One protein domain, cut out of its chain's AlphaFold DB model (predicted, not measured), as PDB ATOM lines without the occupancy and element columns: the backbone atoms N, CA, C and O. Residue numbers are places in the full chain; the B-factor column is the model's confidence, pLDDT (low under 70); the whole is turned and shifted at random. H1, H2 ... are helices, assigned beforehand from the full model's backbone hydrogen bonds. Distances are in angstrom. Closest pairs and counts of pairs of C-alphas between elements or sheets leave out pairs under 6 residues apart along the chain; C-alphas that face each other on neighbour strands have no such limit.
ATOM      1  N   ALA A  34      46.776  -3.739 -47.240       96.44
ATOM      2  CA  ALA A  34      45.626  -3.030 -46.673       96.44
ATOM      3  C   ALA A  34      44.732  -3.937 -45.801       96.44
ATOM      4  O   ALA A  34      44.260  -3.527 -44.736       96.44
ATOM      5  N   SER A  35      44.531  -5.186 -46.232       96.88
ATOM      6  CA  SER A  35      43.832  -6.213 -45.451       96.88
ATOM      7  C   SER A  35      44.585  -6.523 -44.153       96.88
ATOM      8  O   SER A  35      43.994  -6.515 -43.075       96.88
ATOM      9  N   GLY A  36      45.911  -6.670 -44.234       98.06
ATOM     10  CA  GLY A  36      46.790  -6.837 -43.079       98.06
ATOM     11  C   GLY A  36      46.738  -5.659 -42.104       98.06
ATOM     12  O   GLY A  36      46.664  -5.883 -40.904       98.06
ATOM     13  N   VAL A  37      46.711  -4.411 -42.588       98.25
ATOM     14  CA  VAL A  37      46.564  -3.210 -41.739       98.25
ATOM     15  C   VAL A  37      45.260  -3.265 -40.948       98.25
ATOM     16  O   VAL A  37      45.254  -3.069 -39.735       98.25
ATOM     17  N   SER A  38      44.157  -3.573 -41.624       98.44
ATOM     18  CA  SER A  38      42.838  -3.614 -40.985       98.44
ATOM     19  C   SER A  38      42.746  -4.762 -39.973       98.44
ATOM     20  O   SER A  38      42.282  -4.568 -38.852       98.44
ATOM     21  N   CYS A  39      43.290  -5.933 -40.321       98.56
ATOM     22  CA  CYS A  39      43.391  -7.072 -39.414       98.56
ATOM     23  C   CYS A  39      44.286  -6.774 -38.198       98.56
ATOM     24  O   CYS A  39      43.914  -7.097 -37.073       98.56
ATOM     25  N   GLY A  40      45.433  -6.115 -38.395       98.38
ATOM     26  CA  GLY A  40      46.355  -5.745 -37.318       98.38
ATOM     27  C   GLY A  40      45.717  -4.783 -36.319       98.38
ATOM     28  O   GLY A  40      45.859  -4.969 -35.109       98.38
ATOM     29  N   LYS A  41      44.942  -3.817 -36.822       98.38
ATOM     30  CA  LYS A  41      44.165  -2.900 -35.990       98.38
ATOM     31  C   LYS A  41      43.118  -3.648 -35.167       98.38
ATOM     32  O   LYS A  41      43.088  -3.507 -33.948       98.38
ATOM     33  N   LEU A  42      42.318  -4.494 -35.817       98.50
ATOM     34  CA  LEU A  42      41.289  -5.293 -35.151       98.50
ATOM     35  C   LEU A  42      41.881  -6.198 -34.060       98.50
ATOM     36  O   LEU A  42      41.360  -6.255 -32.950       98.50
ATOM     37  N   LEU A  43      42.989  -6.891 -34.346       98.38
ATOM     38  CA  LEU A  43      43.646  -7.743 -33.354       98.38
ATOM     39  C   LEU A  43      44.196  -6.936 -32.172       98.38
ATOM     40  O   LEU A  43      44.175  -7.442 -31.056       98.38
ATOM     41  N   THR A  44      44.656  -5.705 -32.400       97.81
ATOM     42  CA  THR A  44      45.126  -4.805 -31.333       97.81
ATOM     43  C   THR A  44      43.974  -4.359 -30.444       97.81
ATOM     44  O   THR A  44      44.073  -4.472 -29.226       97.81
ATOM     45  N   GLU A  45      42.842  -3.971 -31.035       96.19
ATOM     46  CA  GLU A  45      41.622  -3.648 -30.285       96.19
ATOM     47  C   GLU A  45      41.168  -4.843 -29.426       96.19
ATOM     48  O   GLU A  45      40.956  -4.712 -28.220       96.19
ATOM     49  N   MET A  46      41.113  -6.047 -30.009       97.44
ATOM     50  CA  MET A  46      40.755  -7.262 -29.269       97.44
ATOM     51  C   MET A  46      41.792  -7.643 -28.197       97.44
ATOM     52  O   MET A  46      41.432  -8.203 -27.158       97.44
ATOM     53  N   HIS A  47      43.078  -7.374 -28.441       97.50
ATOM     54  CA  HIS A  47      44.153  -7.624 -27.486       97.50
ATOM     55  C   HIS A  47      44.068  -6.682 -26.280       97.50
ATOM     56  O   HIS A  47      44.238  -7.130 -25.145       97.50
ATOM     57  N   ASP A  48      43.763  -5.405 -26.496       95.38
ATOM     58  CA  ASP A  48      43.586  -4.435 -25.416       95.38
ATOM     59  C   ASP A  48      42.376  -4.792 -24.537       95.38
ATOM     60  O   ASP A  48      42.491  -4.807 -23.305       95.38
ATOM     61  N   ASP A  49      41.261  -5.211 -25.146       94.50
ATOM     62  CA  ASP A  49      40.103  -5.757 -24.426       94.50
ATOM     63  C   ASP A  49      40.478  -7.006 -23.610       94.50
ATOM     64  O   ASP A  49      40.086  -7.159 -22.444       94.50
ATOM     65  N   TYR A  50      41.279  -7.906 -24.192       95.75
ATOM     66  CA  TYR A  50      41.806  -9.082 -23.499       95.75
ATOM     67  C   TYR A  50      42.700  -8.697 -22.313       95.75
ATOM     68  O   TYR A  50      42.548  -9.268 -21.234       95.75
ATOM     69  N   LYS A  51      43.596  -7.716 -22.462       94.94
ATOM     70  CA  LYS A  51      44.465  -7.240 -21.373       94.94
ATOM     71  C   LYS A  51      43.668  -6.622 -20.230       94.94
ATOM     72  O   LYS A  51      44.015  -6.836 -19.070       94.94
ATOM     73  N   ALA A  52      42.603  -5.887 -20.543       94.31
ATOM     74  CA  ALA A  52      41.741  -5.277 -19.539       94.31
ATOM     75  C   ALA A  52      40.901  -6.314 -18.772       94.31
ATOM     76  O   ALA A  52      40.688  -6.181 -17.568       94.31
ATOM     77  N   SER A  53      40.422  -7.354 -19.458       93.00
ATOM     78  CA  SER A  53      39.477  -8.335 -18.901       93.00
ATOM     79  C   SER A  53      40.112  -9.649 -18.425       93.00
ATOM     80  O   SER A  53      39.481 -10.411 -17.689       93.00
ATOM     81  N   GLY A  54      41.338  -9.947 -18.859       94.12
ATOM     82  CA  GLY A  54      42.052 -11.204 -18.625       94.12
ATOM     83  C   GLY A  54      41.535 -12.405 -19.430       94.12
ATOM     84  O   GLY A  54      42.029 -13.519 -19.240       94.12
ATOM     85  N   LYS A  55      40.533 -12.224 -20.302       93.69
ATOM     86  CA  LYS A  55      39.906 -13.302 -21.089       93.69
ATOM     87  C   LYS A  55      39.235 -12.770 -22.354       93.69
ATOM     88  O   LYS A  55      38.754 -11.651 -22.379       93.69
ATOM     89  N   VAL A  56      39.102 -13.600 -23.385       95.12
ATOM     90  CA  VAL A  56      38.233 -13.267 -24.527       95.12
ATOM     91  C   VAL A  56      36.775 -13.413 -24.082       95.12
ATOM     92  O   VAL A  56      36.324 -14.516 -23.763       95.12
ATOM     93  N   ASN A  57      36.041 -12.301 -24.001       91.44
ATOM     94  CA  ASN A  57      34.690 -12.286 -23.449       91.44
ATOM     95  C   ASN A  57      33.616 -12.569 -24.509       91.44
ATOM     96  O   ASN A  57      33.006 -11.662 -25.059       91.44
ATOM     97  N   LEU A  58      33.314 -13.846 -24.737       89.81
ATOM     98  CA  LEU A  58      32.304 -14.272 -25.715       89.81
ATOM     99  C   LEU A  58      30.850 -13.925 -25.336       89.81
ATOM    100  O   LEU A  58      29.940 -14.257 -26.089       89.81
ATOM    101  N   THR A  59      30.599 -13.298 -24.180       89.19
ATOM    102  CA  THR A  59      29.275 -12.738 -23.858       89.19
ATOM    103  C   THR A  59      29.141 -11.281 -24.291       89.19
ATOM    104  O   THR A  59      28.039 -10.738 -24.258       89.19
ATOM    105  N   ASP A  60      30.252 -10.627 -24.636       89.56
ATOM    106  CA  ASP A  60      30.258  -9.273 -25.166       89.56
ATOM    107  C   ASP A  60      29.948  -9.308 -26.667       89.56
ATOM    108  O   ASP A  60      30.608  -9.994 -27.451       89.56
ATOM    109  N   THR A  61      28.933  -8.547 -27.069       89.69
ATOM    110  CA  THR A  61      28.528  -8.454 -28.474       89.69
ATOM    111  C   THR A  61      29.640  -7.857 -29.336       89.69
ATOM    112  O   THR A  61      29.819  -8.308 -30.463       89.69
ATOM    113  N   ASN A  62      30.435  -6.921 -28.809       91.75
ATOM    114  CA  ASN A  62      31.553  -6.335 -29.549       91.75
ATOM    115  C   ASN A  62      32.642  -7.376 -29.821       91.75
ATOM    116  O   ASN A  62      33.116  -7.482 -30.946       91.75
ATOM    117  N   THR A  63      32.970  -8.221 -28.837       91.69
ATOM    118  CA  THR A  63      33.919  -9.329 -29.044       91.69
ATOM    119  C   THR A  63      33.431 -10.282 -30.139       91.69
ATOM    120  O   THR A  63      34.220 -10.701 -30.982       91.69
ATOM    121  N   ILE A  64      32.135 -10.608 -30.166       90.94
ATOM    122  CA  ILE A  64      31.563 -11.475 -31.207       90.94
ATOM    123  C   ILE A  64      31.643 -10.807 -32.587       90.94
ATOM    124  O   ILE A  64      32.040 -11.459 -33.552       90.94
ATOM    125  N   LEU A  65      31.294  -9.522 -32.692       92.06
ATOM    126  CA  LEU A  65      31.388  -8.772 -33.950       92.06
ATOM    127  C   LEU A  65      32.830  -8.717 -34.463       92.06
ATOM    128  O   LEU A  65      33.059  -8.977 -35.642       92.06
ATOM    129  N   ASN A  66      33.794  -8.499 -33.572       95.25
ATOM    130  CA  ASN A  66      35.212  -8.505 -33.915       95.25
ATOM    131  C   ASN A  66      35.669  -9.889 -34.405       95.25
ATOM    132  O   ASN A  66      36.405  -9.984 -35.380       95.25
ATOM    133  N   ILE A  67      35.190 -10.984 -33.804       94.44
ATOM    134  CA  ILE A  67      35.468 -12.346 -34.296       94.44
ATOM    135  C   ILE A  67      34.873 -12.570 -35.694       94.44
ATOM    136  O   ILE A  67      35.508 -13.200 -36.540       94.44
ATOM    137  N   ILE A  68      33.665 -12.062 -35.953       92.81
ATOM    138  CA  ILE A  68      33.034 -12.157 -37.275       92.81
ATOM    139  C   ILE A  68      33.859 -11.395 -38.316       92.81
ATOM    140  O   ILE A  68      34.123 -11.931 -39.394       92.81
ATOM    141  N   GLU A  69      34.300 -10.180 -37.991       95.81
ATOM    142  CA  GLU A  69      35.157  -9.387 -38.872       95.81
ATOM    143  C   GLU A  69      36.507 -10.076 -39.114       95.81
ATOM    144  O   GLU A  69      36.940 -10.210 -40.262       95.81
ATOM    145  N   LEU A  70      37.121 -10.624 -38.060       97.00
ATOM    146  CA  LEU A  70      38.349 -11.407 -38.162       97.00
ATOM    147  C   LEU A  70      38.182 -12.611 -39.092       97.00
ATOM    148  O   LEU A  70      39.077 -12.915 -39.878       97.00
ATOM    149  N   GLY A  71      37.025 -13.272 -39.057       95.12
ATOM    150  CA  GLY A  71      36.713 -14.358 -39.978       95.12
ATOM    151  C   GLY A  71      36.652 -13.920 -41.445       95.12
ATOM    152  O   GLY A  71      36.978 -14.710 -42.329       95.12
ATOM    153  N   GLY A  72      36.313 -12.658 -41.723       93.94
ATOM    154  CA  GLY A  72      36.441 -12.065 -43.055       93.94
ATOM    155  C   GLY A  72      37.897 -12.018 -43.524       93.94
ATOM    156  O   GLY A  72      38.215 -12.550 -44.589       93.94
ATOM    157  N   TYR A  73      38.793 -11.467 -42.696       97.00
ATOM    158  CA  TYR A  73      40.233 -11.427 -42.990       97.00
ATOM    159  C   TYR A  73      40.835 -12.831 -43.107       97.00
ATOM    160  O   TYR A  73      41.601 -13.087 -44.036       97.00
ATOM    161  N   TYR A  74      40.433 -13.756 -42.227       96.81
ATOM    162  CA  TYR A  74      40.803 -15.168 -42.304       96.81
ATOM    163  C   TYR A  74      40.449 -15.767 -43.666       96.81
ATOM    164  O   TYR A  74      41.309 -16.371 -44.297       96.81
ATOM    165  N   LYS A  75      39.214 -15.587 -44.155       94.31
ATOM    166  CA  LYS A  75      38.788 -16.156 -45.445       94.31
ATOM    167  C   LYS A  75      39.633 -15.633 -46.599       94.31
ATOM    168  O   LYS A  75      40.036 -16.418 -47.456       94.31
ATOM    169  N   THR A  76      39.922 -14.331 -46.618       93.38
ATOM    170  CA  THR A  76      40.796 -13.752 -47.642       93.38
ATOM    171  C   THR A  76      42.212 -14.314 -47.533       93.38
ATOM    172  O   THR A  76      42.754 -14.775 -48.529       93.38
ATOM    173  N   LEU A  77      42.798 -14.344 -46.334       95.31
ATOM    174  CA  LEU A  77      44.139 -14.889 -46.119       95.31
ATOM    175  C   LEU A  77      44.224 -16.376 -46.507       95.31
ATOM    176  O   LEU A  77      45.159 -16.779 -47.192       95.31
ATOM    177  N   LYS A  78      43.215 -17.175 -46.141       95.50
ATOM    178  CA  LYS A  78      43.122 -18.607 -46.448       95.50
ATOM    179  C   LYS A  78      43.019 -18.873 -47.950       95.50
ATOM    180  O   LYS A  78      43.670 -19.785 -48.444       95.50
ATOM    181  N   ALA A  79      42.283 -18.044 -48.696       94.88
ATOM    182  CA  ALA A  79      42.221 -18.134 -50.159       94.88
ATOM    183  C   ALA A  79      43.592 -17.937 -50.842       94.88
ATOM    184  O   ALA A  79      43.780 -18.357 -51.983       94.88
ATOM    185  N   HIS A  80      44.550 -17.336 -50.131       95.38
ATOM    186  CA  HIS A  80      45.915 -17.072 -50.575       95.38
ATOM    187  C   HIS A  80      46.970 -17.809 -49.727       95.38
ATOM    188  O   HIS A  80      48.134 -17.415 -49.717       95.38
ATOM    189  N   GLU A  81      46.614 -18.897 -49.028       94.56
ATOM    190  CA  GLU A  81      47.520 -19.575 -48.077       94.56
ATOM    191  C   GLU A  81      48.833 -20.083 -48.709       94.56
ATOM    192  O   GLU A  81      49.880 -20.122 -48.055       94.56
ATOM    193  N   ASN A  82      48.780 -20.415 -50.003       94.62
ATOM    194  CA  ASN A  82      49.912 -20.899 -50.795       94.62
ATOM    195  C   ASN A  82      50.654 -19.775 -51.548       94.62
ATOM    196  O   ASN A  82      51.638 -20.045 -52.237       94.62
ATOM    197  N   ASP A  83      50.206 -18.522 -51.431       94.38
ATOM    198  CA  ASP A  83      50.832 -17.354 -52.050       94.38
ATOM    199  C   ASP A  83      51.769 -16.659 -51.050       94.38
ATOM    200  O   ASP A  83      51.365 -15.885 -50.178       94.38
ATOM    201  N   ALA A  84      53.066 -16.945 -51.176       94.69
ATOM    202  CA  ALA A  84      54.083 -16.392 -50.288       94.69
ATOM    203  C   ALA A  84      54.198 -14.858 -50.372       94.69
ATOM    204  O   ALA A  84      54.509 -14.221 -49.362       94.69
ATOM    205  N   ALA A  85      53.957 -14.261 -51.546       94.50
ATOM    206  CA  ALA A  85      54.019 -12.810 -51.719       94.50
ATOM    207  C   ALA A  85      52.845 -12.142 -50.999       94.50
ATOM    208  O   ALA A  85      53.059 -11.234 -50.192       94.50
ATOM    209  N   TYR A  86      51.638 -12.688 -51.180       95.69
ATOM    210  CA  TYR A  86      50.446 -12.239 -50.467       95.69
ATOM    211  C   TYR A  86      50.641 -12.309 -48.948       95.69
ATOM    212  O   TYR A  86      50.434 -11.312 -48.253       95.69
ATOM    213  N   LYS A  87      51.096 -13.455 -48.413       96.75
ATOM    214  CA  LYS A  87      51.323 -13.618 -46.965       96.75
ATOM    215  C   LYS A  87      52.325 -12.603 -46.421       96.75
ATOM    216  O   LYS A  87      52.092 -12.026 -45.361       96.75
ATOM    217  N   LYS A  88      53.409 -12.334 -47.155       96.69
ATOM    218  CA  LYS A  88      54.417 -11.343 -46.758       96.69
ATOM    219  C   LYS A  88      53.862  -9.915 -46.772       96.69
ATOM    220  O   LYS A  88      54.123  -9.154 -45.844       96.69
ATOM    221  N   ALA A  89      53.091  -9.552 -47.795       97.44
ATOM    222  CA  ALA A  89      52.458  -8.241 -47.881       97.44
ATOM    223  C   ALA A  89      51.406  -8.042 -46.773       97.44
ATOM    224  O   ALA A  89      51.381  -6.987 -46.136       97.44
ATOM    225  N   PHE A  90      50.610  -9.076 -46.483       98.25
ATOM    226  CA  PHE A  90      49.670  -9.102 -45.363       98.25
ATOM    227  C   PHE A  90      50.387  -8.962 -44.014       98.25
ATOM    228  O   PHE A  90      49.993  -8.132 -43.200       98.25
ATOM    229  N   ALA A  91      51.484  -9.696 -43.796       98.19
ATOM    230  CA  ALA A  91      52.301  -9.593 -42.588       98.19
ATOM    231  C   ALA A  91      52.866  -8.176 -42.381       98.19
ATOM    232  O   ALA A  91      52.792  -7.639 -41.279       98.19
ATOM    233  N   ALA A  92      53.360  -7.527 -43.440       97.25
ATOM    234  CA  ALA A  92      53.798  -6.130 -43.372       97.25
ATOM    235  C   ALA A  92      52.643  -5.172 -43.012       97.25
ATOM    236  O   ALA A  92      52.827  -4.198 -42.278       97.25
ATOM    237  N   GLY A  93      51.437  -5.473 -43.502       97.88
ATOM    238  CA  GLY A  93      50.216  -4.776 -43.115       97.88
ATOM    239  C   GLY A  93      49.905  -4.940 -41.627       97.88
ATOM    240  O   GLY A  93      49.670  -3.939 -40.956       97.88
ATOM    241  N   LEU A  94      49.977  -6.168 -41.091       98.50
ATOM    242  CA  LEU A  94      49.767  -6.447 -39.662       98.50
ATOM    243  C   LEU A  94      50.688  -5.600 -38.780       98.50
ATOM    244  O   LEU A  94      50.225  -5.009 -37.807       98.50
ATOM    245  N   VAL A  95      51.977  -5.509 -39.129       98.00
ATOM    246  CA  VAL A  95      52.949  -4.680 -38.390       98.00
ATOM    247  C   VAL A  95      52.499  -3.221 -38.351       98.00
ATOM    248  O   VAL A  95      52.447  -2.612 -37.287       98.00
ATOM    249  N   THR A  96      52.105  -2.688 -39.507       96.56
ATOM    250  CA  THR A  96      51.669  -1.294 -39.639       96.56
ATOM    251  C   THR A  96      50.376  -1.022 -38.869       96.56
ATOM    252  O   THR A  96      50.273  -0.016 -38.177       96.56
ATOM    253  N   GLY A  97      49.381  -1.903 -38.990       97.56
ATOM    254  CA  GLY A  97      48.058  -1.704 -38.397       97.56
ATOM    255  C   GLY A  97      47.978  -1.991 -36.902       97.56
ATOM    256  O   GLY A  97      47.044  -1.533 -36.256       97.56
ATOM    257  N   SER A  98      48.932  -2.746 -36.355       97.69
ATOM    258  CA  SER A  98      48.957  -3.118 -34.935       97.69
ATOM    259  C   SER A  98      49.725  -2.143 -34.041       97.69
ATOM    260  O   SER A  98      50.089  -2.494 -32.919       97.69
ATOM    261  N   ASP A  99      50.057  -0.953 -34.549       93.69
ATOM    262  CA  ASP A  99      50.884   0.035 -33.849       93.69
ATOM    263  C   ASP A  99      52.200  -0.562 -33.298       93.69
ATOM    264  O   ASP A  99      52.700  -0.172 -32.242       93.69
ATOM    265  N   ASN A 100      52.792  -1.505 -34.045       89.88
ATOM    266  CA  ASN A 100      53.987  -2.288 -33.699       89.88
ATOM    267  C   ASN A 100      53.845  -3.272 -32.519       89.88
ATOM    268  O   ASN A 100      54.862  -3.791 -32.051       89.88
ATOM    269  N   GLN A 101      52.632  -3.588 -32.048       95.31
ATOM    270  CA  GLN A 101      52.443  -4.716 -31.122       95.31
ATOM    271  C   GLN A 101      52.720  -6.060 -31.818       95.31
ATOM    272  O   GLN A 101      53.290  -6.976 -31.221       95.31
ATOM    273  N   ILE A 102      52.400  -6.154 -33.112       98.06
ATOM    274  CA  ILE A 102      52.971  -7.143 -34.027       98.06
ATOM    275  C   ILE A 102      54.170  -6.478 -34.715       98.06
ATOM    276  O   ILE A 102      54.085  -5.371 -35.233       98.06
ATOM    277  N   THR A 103      55.306  -7.163 -34.734       97.06
ATOM    278  CA  THR A 103      56.578  -6.685 -35.288       97.06
ATOM    279  C   THR A 103      57.017  -7.519 -36.483       97.06
ATOM    280  O   THR A 103      56.508  -8.615 -36.718       97.06
ATOM    281  N   GLU A 104      58.016  -7.047 -37.226       94.69
ATOM    282  CA  GLU A 104      58.588  -7.812 -38.342       94.69
ATOM    283  C   GLU A 104      59.058  -9.214 -37.914       94.69
ATOM    284  O   GLU A 104      58.881 -10.172 -38.661       94.69
ATOM    285  N   GLU A 105      59.561  -9.356 -36.682       95.94
ATOM    286  CA  GLU A 105      60.080 -10.615 -36.131       95.94
ATOM    287  C   GLU A 105      58.998 -11.677 -35.880       95.94
ATOM    288  O   GLU A 105      59.285 -12.869 -35.965       95.94
ATOM    289  N   ASN A 106      57.767 -11.266 -35.553       97.00
ATOM    290  CA  ASN A 106      56.679 -12.179 -35.173       97.00
ATOM    291  C   ASN A 106      55.482 -12.150 -36.144       97.00
ATOM    292  O   ASN A 106      54.613 -13.014 -36.052       97.00
ATOM    293  N   SER A 107      55.440 -11.221 -37.105       97.94
ATOM    294  CA  SER A 107      54.292 -11.025 -38.004       97.94
ATOM    295  C   SER A 107      53.939 -12.266 -38.822       97.94
ATOM    296  O   SER A 107      52.767 -12.620 -38.923       97.94
ATOM    297  N   MET A 108      54.936 -12.988 -39.336       98.25
ATOM    298  CA  MET A 108      54.693 -14.249 -40.044       98.25
ATOM    299  C   MET A 108      54.155 -15.343 -39.117       98.25
ATOM    300  O   MET A 108      53.294 -16.108 -39.533       98.25
ATOM    301  N   ALA A 109      54.589 -15.398 -37.855       98.38
ATOM    302  CA  ALA A 109      54.029 -16.345 -36.890       98.38
ATOM    303  C   ALA A 109      52.554 -16.035 -36.590       98.38
ATOM    304  O   ALA A 109      51.752 -16.955 -36.455       98.38
ATOM    305  N   VAL A 110      52.180 -14.750 -36.550       98.56
ATOM    306  CA  VAL A 110      50.773 -14.336 -36.447       98.56
ATOM    307  C   VAL A 110      49.985 -14.744 -37.696       98.56
ATOM    308  O   VAL A 110      48.884 -15.263 -37.559       98.56
ATOM    309  N   VAL A 111      50.540 -14.571 -38.902       98.50
ATOM    310  CA  VAL A 111      49.900 -15.022 -40.155       98.50
ATOM    311  C   VAL A 111      49.614 -16.523 -40.142       98.50
ATOM    312  O   VAL A 111      48.498 -16.926 -40.460       98.50
ATOM    313  N   GLU A 112      50.587 -17.350 -39.761       98.19
ATOM    314  CA  GLU A 112      50.385 -18.803 -39.697       98.19
ATOM    315  C   GLU A 112      49.373 -19.175 -38.595       98.19
ATOM    316  O   GLU A 112      48.457 -19.956 -38.837       98.19
ATOM    317  N   ALA A 113      49.433 -18.527 -37.426       98.31
ATOM    318  CA  ALA A 113      48.448 -18.742 -36.364       98.31
ATOM    319  C   ALA A 113      47.018 -18.348 -36.781       98.31
ATOM    320  O   ALA A 113      46.062 -19.011 -36.381       98.31
ATOM    321  N   LEU A 114      46.861 -17.297 -37.597       98.31
ATOM    322  CA  LEU A 114      45.580 -16.931 -38.202       98.31
ATOM    323  C   LEU A 114      45.103 -18.014 -39.180       98.31
ATOM    324  O   LEU A 114      43.934 -18.387 -39.139       98.31
ATOM    325  N   LEU A 115      45.982 -18.549 -40.032       97.56
ATOM    326  CA  LEU A 115      45.644 -19.614 -40.989       97.56
ATOM    327  C   LEU A 115      45.184 -20.917 -40.313       97.56
ATOM    328  O   LEU A 115      44.356 -21.634 -40.887       97.56
ATOM    329  N   ASP A 116      45.637 -21.167 -39.085       96.69
ATOM    330  CA  ASP A 116      45.230 -22.306 -38.255       96.69
ATOM    331  C   ASP A 116      43.847 -22.122 -37.586       96.69
ATOM    332  O   ASP A 116      43.311 -23.052 -36.971       96.69
ATOM    333  N   MET A 117      43.207 -20.950 -37.698       95.75
ATOM    334  CA  MET A 117      41.900 -20.657 -37.084       95.75
ATOM    335  C   MET A 117      40.701 -21.249 -37.842       95.75
ATOM    336  O   MET A 117      39.674 -20.596 -37.986       95.75
ATOM    337  N   GLU A 118      40.763 -22.499 -38.306       92.31
ATOM    338  CA  GLU A 118      39.722 -23.104 -39.163       92.31
ATOM    339  C   GLU A 118      38.295 -22.990 -38.595       92.31
ATOM    340  O   GLU A 118      37.332 -22.758 -39.332       92.31
ATOM    341  N   LYS A 119      38.156 -23.073 -37.265       92.31
ATOM    342  CA  LYS A 119      36.871 -22.977 -36.551       92.31
ATOM    343  C   LYS A 119      36.228 -21.590 -36.587       92.31
ATOM    344  O   LYS A 119      35.049 -21.477 -36.261       92.31
ATOM    345  N   ILE A 120      36.946 -20.551 -37.017       93.00
ATOM    346  CA  ILE A 120      36.368 -19.215 -37.197       93.00
ATOM    347  C   ILE A 120      35.312 -19.201 -38.308       93.00
ATOM    348  O   ILE A 120      34.333 -18.459 -38.227       93.00
ATOM    349  N   THR A 121      35.439 -20.081 -39.308       90.00
ATOM    350  CA  THR A 121      34.448 -20.212 -40.386       90.00
ATOM    351  C   THR A 121      33.084 -20.632 -39.847       90.00
ATOM    352  O   THR A 121      32.087 -20.026 -40.222       90.00
ATOM    353  N   GLU A 122      33.045 -21.543 -38.871       88.00
ATOM    354  CA  GLU A 122      31.817 -22.015 -38.209       88.00
ATOM    355  C   GLU A 122      31.107 -20.923 -37.388       88.00
ATOM    356  O   GLU A 122      29.922 -21.049 -37.088       88.00
ATOM    357  N   ILE A 123      31.817 -19.855 -37.006       85.12
ATOM    358  CA  ILE A 123      31.231 -18.681 -36.339       85.12
ATOM    359  C   ILE A 123      30.682 -17.691 -37.371       85.12
ATOM    360  O   ILE A 123      29.640 -17.076 -37.155       85.12
ATOM    361  N   THR A 124      31.380 -17.533 -38.498       83.38
ATOM    362  CA  THR A 124      31.024 -16.542 -39.531       83.38
ATOM    363  C   THR A 124      29.990 -17.027 -40.541       83.38
ATOM    364  O   THR A 124      29.324 -16.216 -41.186       83.38
ATOM    365  N   GLU A 125      29.854 -18.338 -40.717       79.06
ATOM    366  CA  GLU A 125      28.900 -18.953 -41.632       79.06
ATOM    367  C   GLU A 125      27.644 -19.321 -40.843       79.06
ATOM    368  O   GLU A 125      27.704 -20.014 -39.834       79.06
ATOM    369  N   GLN A 126      26.487 -18.810 -41.272       60.44
ATOM    370  CA  GLN A 126      25.204 -18.834 -40.548       60.44
ATOM    371  C   GLN A 126      24.588 -20.242 -40.348       60.44
ATOM    372  O   GLN A 126      23.385 -20.376 -40.135       60.44
ATOM    373  N   THR A 127      25.381 -21.309 -40.429       57.19
ATOM    374  CA  THR A 127      24.957 -22.716 -40.423       57.19
ATOM    375  C   THR A 127      24.970 -23.369 -39.038       57.19
ATOM    376  O   THR A 127      24.694 -24.560 -38.949       57.19
ATOM    377  N   SER A 128      25.145 -22.579 -37.970       59.12
ATOM    378  CA  SER A 128      25.197 -22.918 -36.532       59.12
ATOM    379  C   SER A 128      26.616 -23.040 -35.966       59.12
ATOM    380  O   SER A 128      27.300 -24.048 -36.110       59.12
ATOM    381  N   SER A 129      27.043 -22.000 -35.244       69.94
ATOM    382  CA  SER A 129      28.241 -22.057 -34.412       69.94
ATOM    383  C   SER A 129      27.960 -22.905 -33.174       69.94
ATOM    384  O   SER A 129      26.975 -22.661 -32.468       69.94
ATOM    385  N   THR A 130      28.834 -23.853 -32.851       79.31
ATOM    386  CA  THR A 130      28.746 -24.545 -31.560       79.31
ATOM    387  C   THR A 130      29.482 -23.750 -30.482       79.31
ATOM    388  O   THR A 130      30.445 -23.034 -30.764       79.31
ATOM    389  N   ALA A 131      29.083 -23.919 -29.218       84.38
ATOM    390  CA  ALA A 131      29.842 -23.371 -28.091       84.38
ATOM    391  C   ALA A 131      31.308 -23.853 -28.101       84.38
ATOM    392  O   ALA A 131      32.208 -23.105 -27.728       84.38
ATOM    393  N   SER A 132      31.558 -25.076 -28.588       88.81
ATOM    394  CA  SER A 132      32.907 -25.625 -28.750       88.81
ATOM    395  C   SER A 132      33.735 -24.817 -29.752       88.81
ATOM    396  O   SER A 132      34.879 -24.488 -29.457       88.81
ATOM    397  N   SER A 133      33.166 -24.460 -30.906       91.31
ATOM    398  CA  SER A 133      33.843 -23.668 -31.943       91.31
ATOM    399  C   SER A 133      34.232 -22.286 -31.414       91.31
ATOM    400  O   SER A 133      35.367 -21.849 -31.594       91.31
ATOM    401  N   ALA A 134      33.323 -21.639 -30.680       90.56
ATOM    402  CA  ALA A 134      33.571 -20.341 -30.059       90.56
ATOM    403  C   ALA A 134      34.706 -20.397 -29.020       90.56
ATOM    404  O   ALA A 134      35.598 -19.550 -29.032       90.56
ATOM    405  N   VAL A 135      34.723 -21.428 -28.166       92.50
ATOM    406  CA  VAL A 135      35.806 -21.647 -27.192       92.50
ATOM    407  C   VAL A 135      37.141 -21.918 -27.888       92.50
ATOM    408  O   VAL A 135      38.162 -21.370 -27.474       92.50
ATOM    409  N   THR A 136      37.157 -22.721 -28.955       95.25
ATOM    410  CA  THR A 136      38.376 -22.963 -29.743       95.25
ATOM    411  C   THR A 136      38.928 -21.663 -30.319       95.25
ATOM    412  O   THR A 136      40.102 -21.369 -30.112       95.25
ATOM    413  N   VAL A 137      38.084 -20.852 -30.961       95.75
ATOM    414  CA  VAL A 137      38.492 -19.561 -31.536       95.75
ATOM    415  C   VAL A 137      39.010 -18.608 -30.460       95.75
ATOM    416  O   VAL A 137      40.060 -17.997 -30.642       95.75
ATOM    417  N   ALA A 138      38.344 -18.528 -29.306       96.06
ATOM    418  CA  ALA A 138      38.821 -17.731 -28.177       96.06
ATOM    419  C   ALA A 138      40.211 -18.177 -27.687       96.06
ATOM    420  O   ALA A 138      41.073 -17.338 -27.435       96.06
ATOM    421  N   ASN A 139      40.463 -19.484 -27.590       96.88
ATOM    422  CA  ASN A 139      41.774 -20.002 -27.191       96.88
ATOM    423  C   ASN A 139      42.864 -19.706 -28.234       96.88
ATOM    424  O   ASN A 139      43.991 -19.378 -27.862       96.88
ATOM    425  N   GLN A 140      42.535 -19.794 -29.524       97.88
ATOM    426  CA  GLN A 140      43.453 -19.454 -30.614       97.88
ATOM    427  C   GLN A 140      43.788 -17.958 -30.624       97.88
ATOM    428  O   GLN A 140      44.954 -17.598 -30.758       97.88
ATOM    429  N   LEU A 141      42.806 -17.089 -30.369       97.94
ATOM    430  CA  LEU A 141      43.034 -15.654 -30.176       97.94
ATOM    431  C   LEU A 141      43.998 -15.378 -29.025       97.94
ATOM    432  O   LEU A 141      44.953 -14.632 -29.194       97.94
ATOM    433  N   VAL A 142      43.812 -16.033 -27.876       97.88
ATOM    434  CA  VAL A 142      44.749 -15.900 -26.747       97.88
ATOM    435  C   VAL A 142      46.162 -16.353 -27.133       97.88
ATOM    436  O   VAL A 142      47.138 -15.761 -26.678       97.88
ATOM    437  N   ALA A 143      46.302 -17.392 -27.960       97.75
ATOM    438  CA  ALA A 143      47.608 -17.813 -28.465       97.75
ATOM    439  C   ALA A 143      48.237 -16.755 -29.387       97.75
ATOM    440  O   ALA A 143      49.421 -16.467 -29.234       97.75
ATOM    441  N   ILE A 144      47.448 -16.131 -30.267       98.06
ATOM    442  CA  ILE A 144      47.890 -15.013 -31.111       98.06
ATOM    443  C   ILE A 144      48.314 -13.818 -30.252       98.06
ATOM    444  O   ILE A 144      49.398 -13.283 -30.451       98.06
ATOM    445  N   PHE A 145      47.521 -13.432 -29.252       97.69
ATOM    446  CA  PHE A 145      47.837 -12.311 -28.361       97.69
ATOM    447  C   PHE A 145      49.132 -12.518 -27.576       97.69
ATOM    448  O   PHE A 145      49.855 -11.569 -27.314       97.69
ATOM    449  N   LYS A 146      49.495 -13.762 -27.257       96.38
ATOM    450  CA  LYS A 146      50.792 -14.068 -26.631       96.38
ATOM    451  C   LYS A 146      51.993 -13.834 -27.551       96.38
ATOM    452  O   LYS A 146      53.120 -13.849 -27.064       96.38
ATOM    453  N   LEU A 147      51.773 -13.658 -28.853       96.56
ATOM    454  CA  LEU A 147      52.816 -13.268 -29.800       96.56
ATOM    455  C   LEU A 147      53.042 -11.753 -29.810       96.56
ATOM    456  O   LEU A 147      54.060 -11.325 -30.349       96.56
ATOM    457  N   PHE A 148      52.128 -10.954 -29.249       95.56
ATOM    458  CA  PHE A 148      52.231  -9.495 -29.219       95.56
ATOM    459  C   PHE A 148      53.341  -9.059 -28.253       95.56
ATOM    460  O   PHE A 148      53.635  -9.759 -27.279       95.56
TER     461      PHE A 148
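This is residues 34 to 148 of the 149 residues of an uncharacterized protein of Marinilabiliales bacterium (UniProt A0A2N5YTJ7). This is a compact, all-helix domain in two rough layers: a helical hairpin of the two longest helices, H1 and H2, set side by side at a slant of 34.8 degrees, makes one layer, and the H4 and H6 pair makes the other. H3 packs at a steep angle on the first part of H1 and also on H4, while short H5 packs on H2 and H6. The printed part has 115 residues with six named helices, H1 to H6 in order along the chain, and no named strand. The radius of gyration of the C-alphas is 13.1 A, and the C-alphas span 35 by 31 by 19 A.

Start with H1, residues 34 to 53, and go on to H2, residues 61 to 79; they touch as a helical hairpin, with the C-alphas of Cys 39 and Tyr 73 closest at 6.5 A. They run opposite ways at a shallow tilt of 34.8 degrees, only just short of steep. Next look at H3, residues 84 to 97: it touches H1 at residues 34 to 41 alone, with the C-alphas of Val 37 and Gly 97 closest at 4.0 A, the same way at a steep tilt of 50 degrees. H4, residues 107 to 115, touches H3, and the closest C-alphas, those of Ala 91 and Ser 107, are 5.2 A apart; the steep tilt of 69.7 degrees is only just short of about perpendicular. H4 also touches H2 at residues 74 to 78 alone, with the C-alphas of Lys 78 and Leu 115 closest at 6.1 A, about perpendicular at 83 degrees. H5, residues 120 to 124, touches H2, with the C-alphas of Ile 68 and Thr 124 closest at 5.3 A. H6, residues 131 to 145, touches H4 through Val 110 and Ile 144, their closest C-alphas, 6.1 A apart, opposite ways at a shallow tilt of 7 degrees. H6 also touches H5, with the C-alphas of Ile 120 and Val 137 closest at 6.1 A. H1 and H4 are apart. The helix packing is part aligned, part crossed. In each of the six helices every O i to N i+4 pair is within hydrogen-bond range.

Find C-alpha 34 at (45.626, -3.030, -46.673); from there H1 runs 28.9 A to C-alpha 53. H2 covers 27.4 A from C-alpha 61 at (28.528, -8.454, -28.474), H3 19.8 A, H4 12.5 A and H5 6.4 A. H6 runs 21.1 A and ends at C-alpha 145, at (47.837, -12.311, -28.361).

The two C-alphas farthest apart, those of Glu 105 and Thr 127, are 37.4 A apart. The printed part has no cut and no long link; the links H2 to H3 and H4 to H5 are tight. The mean pLDDT of the printed part is 93.7, and residues 126 to 129 are under 70.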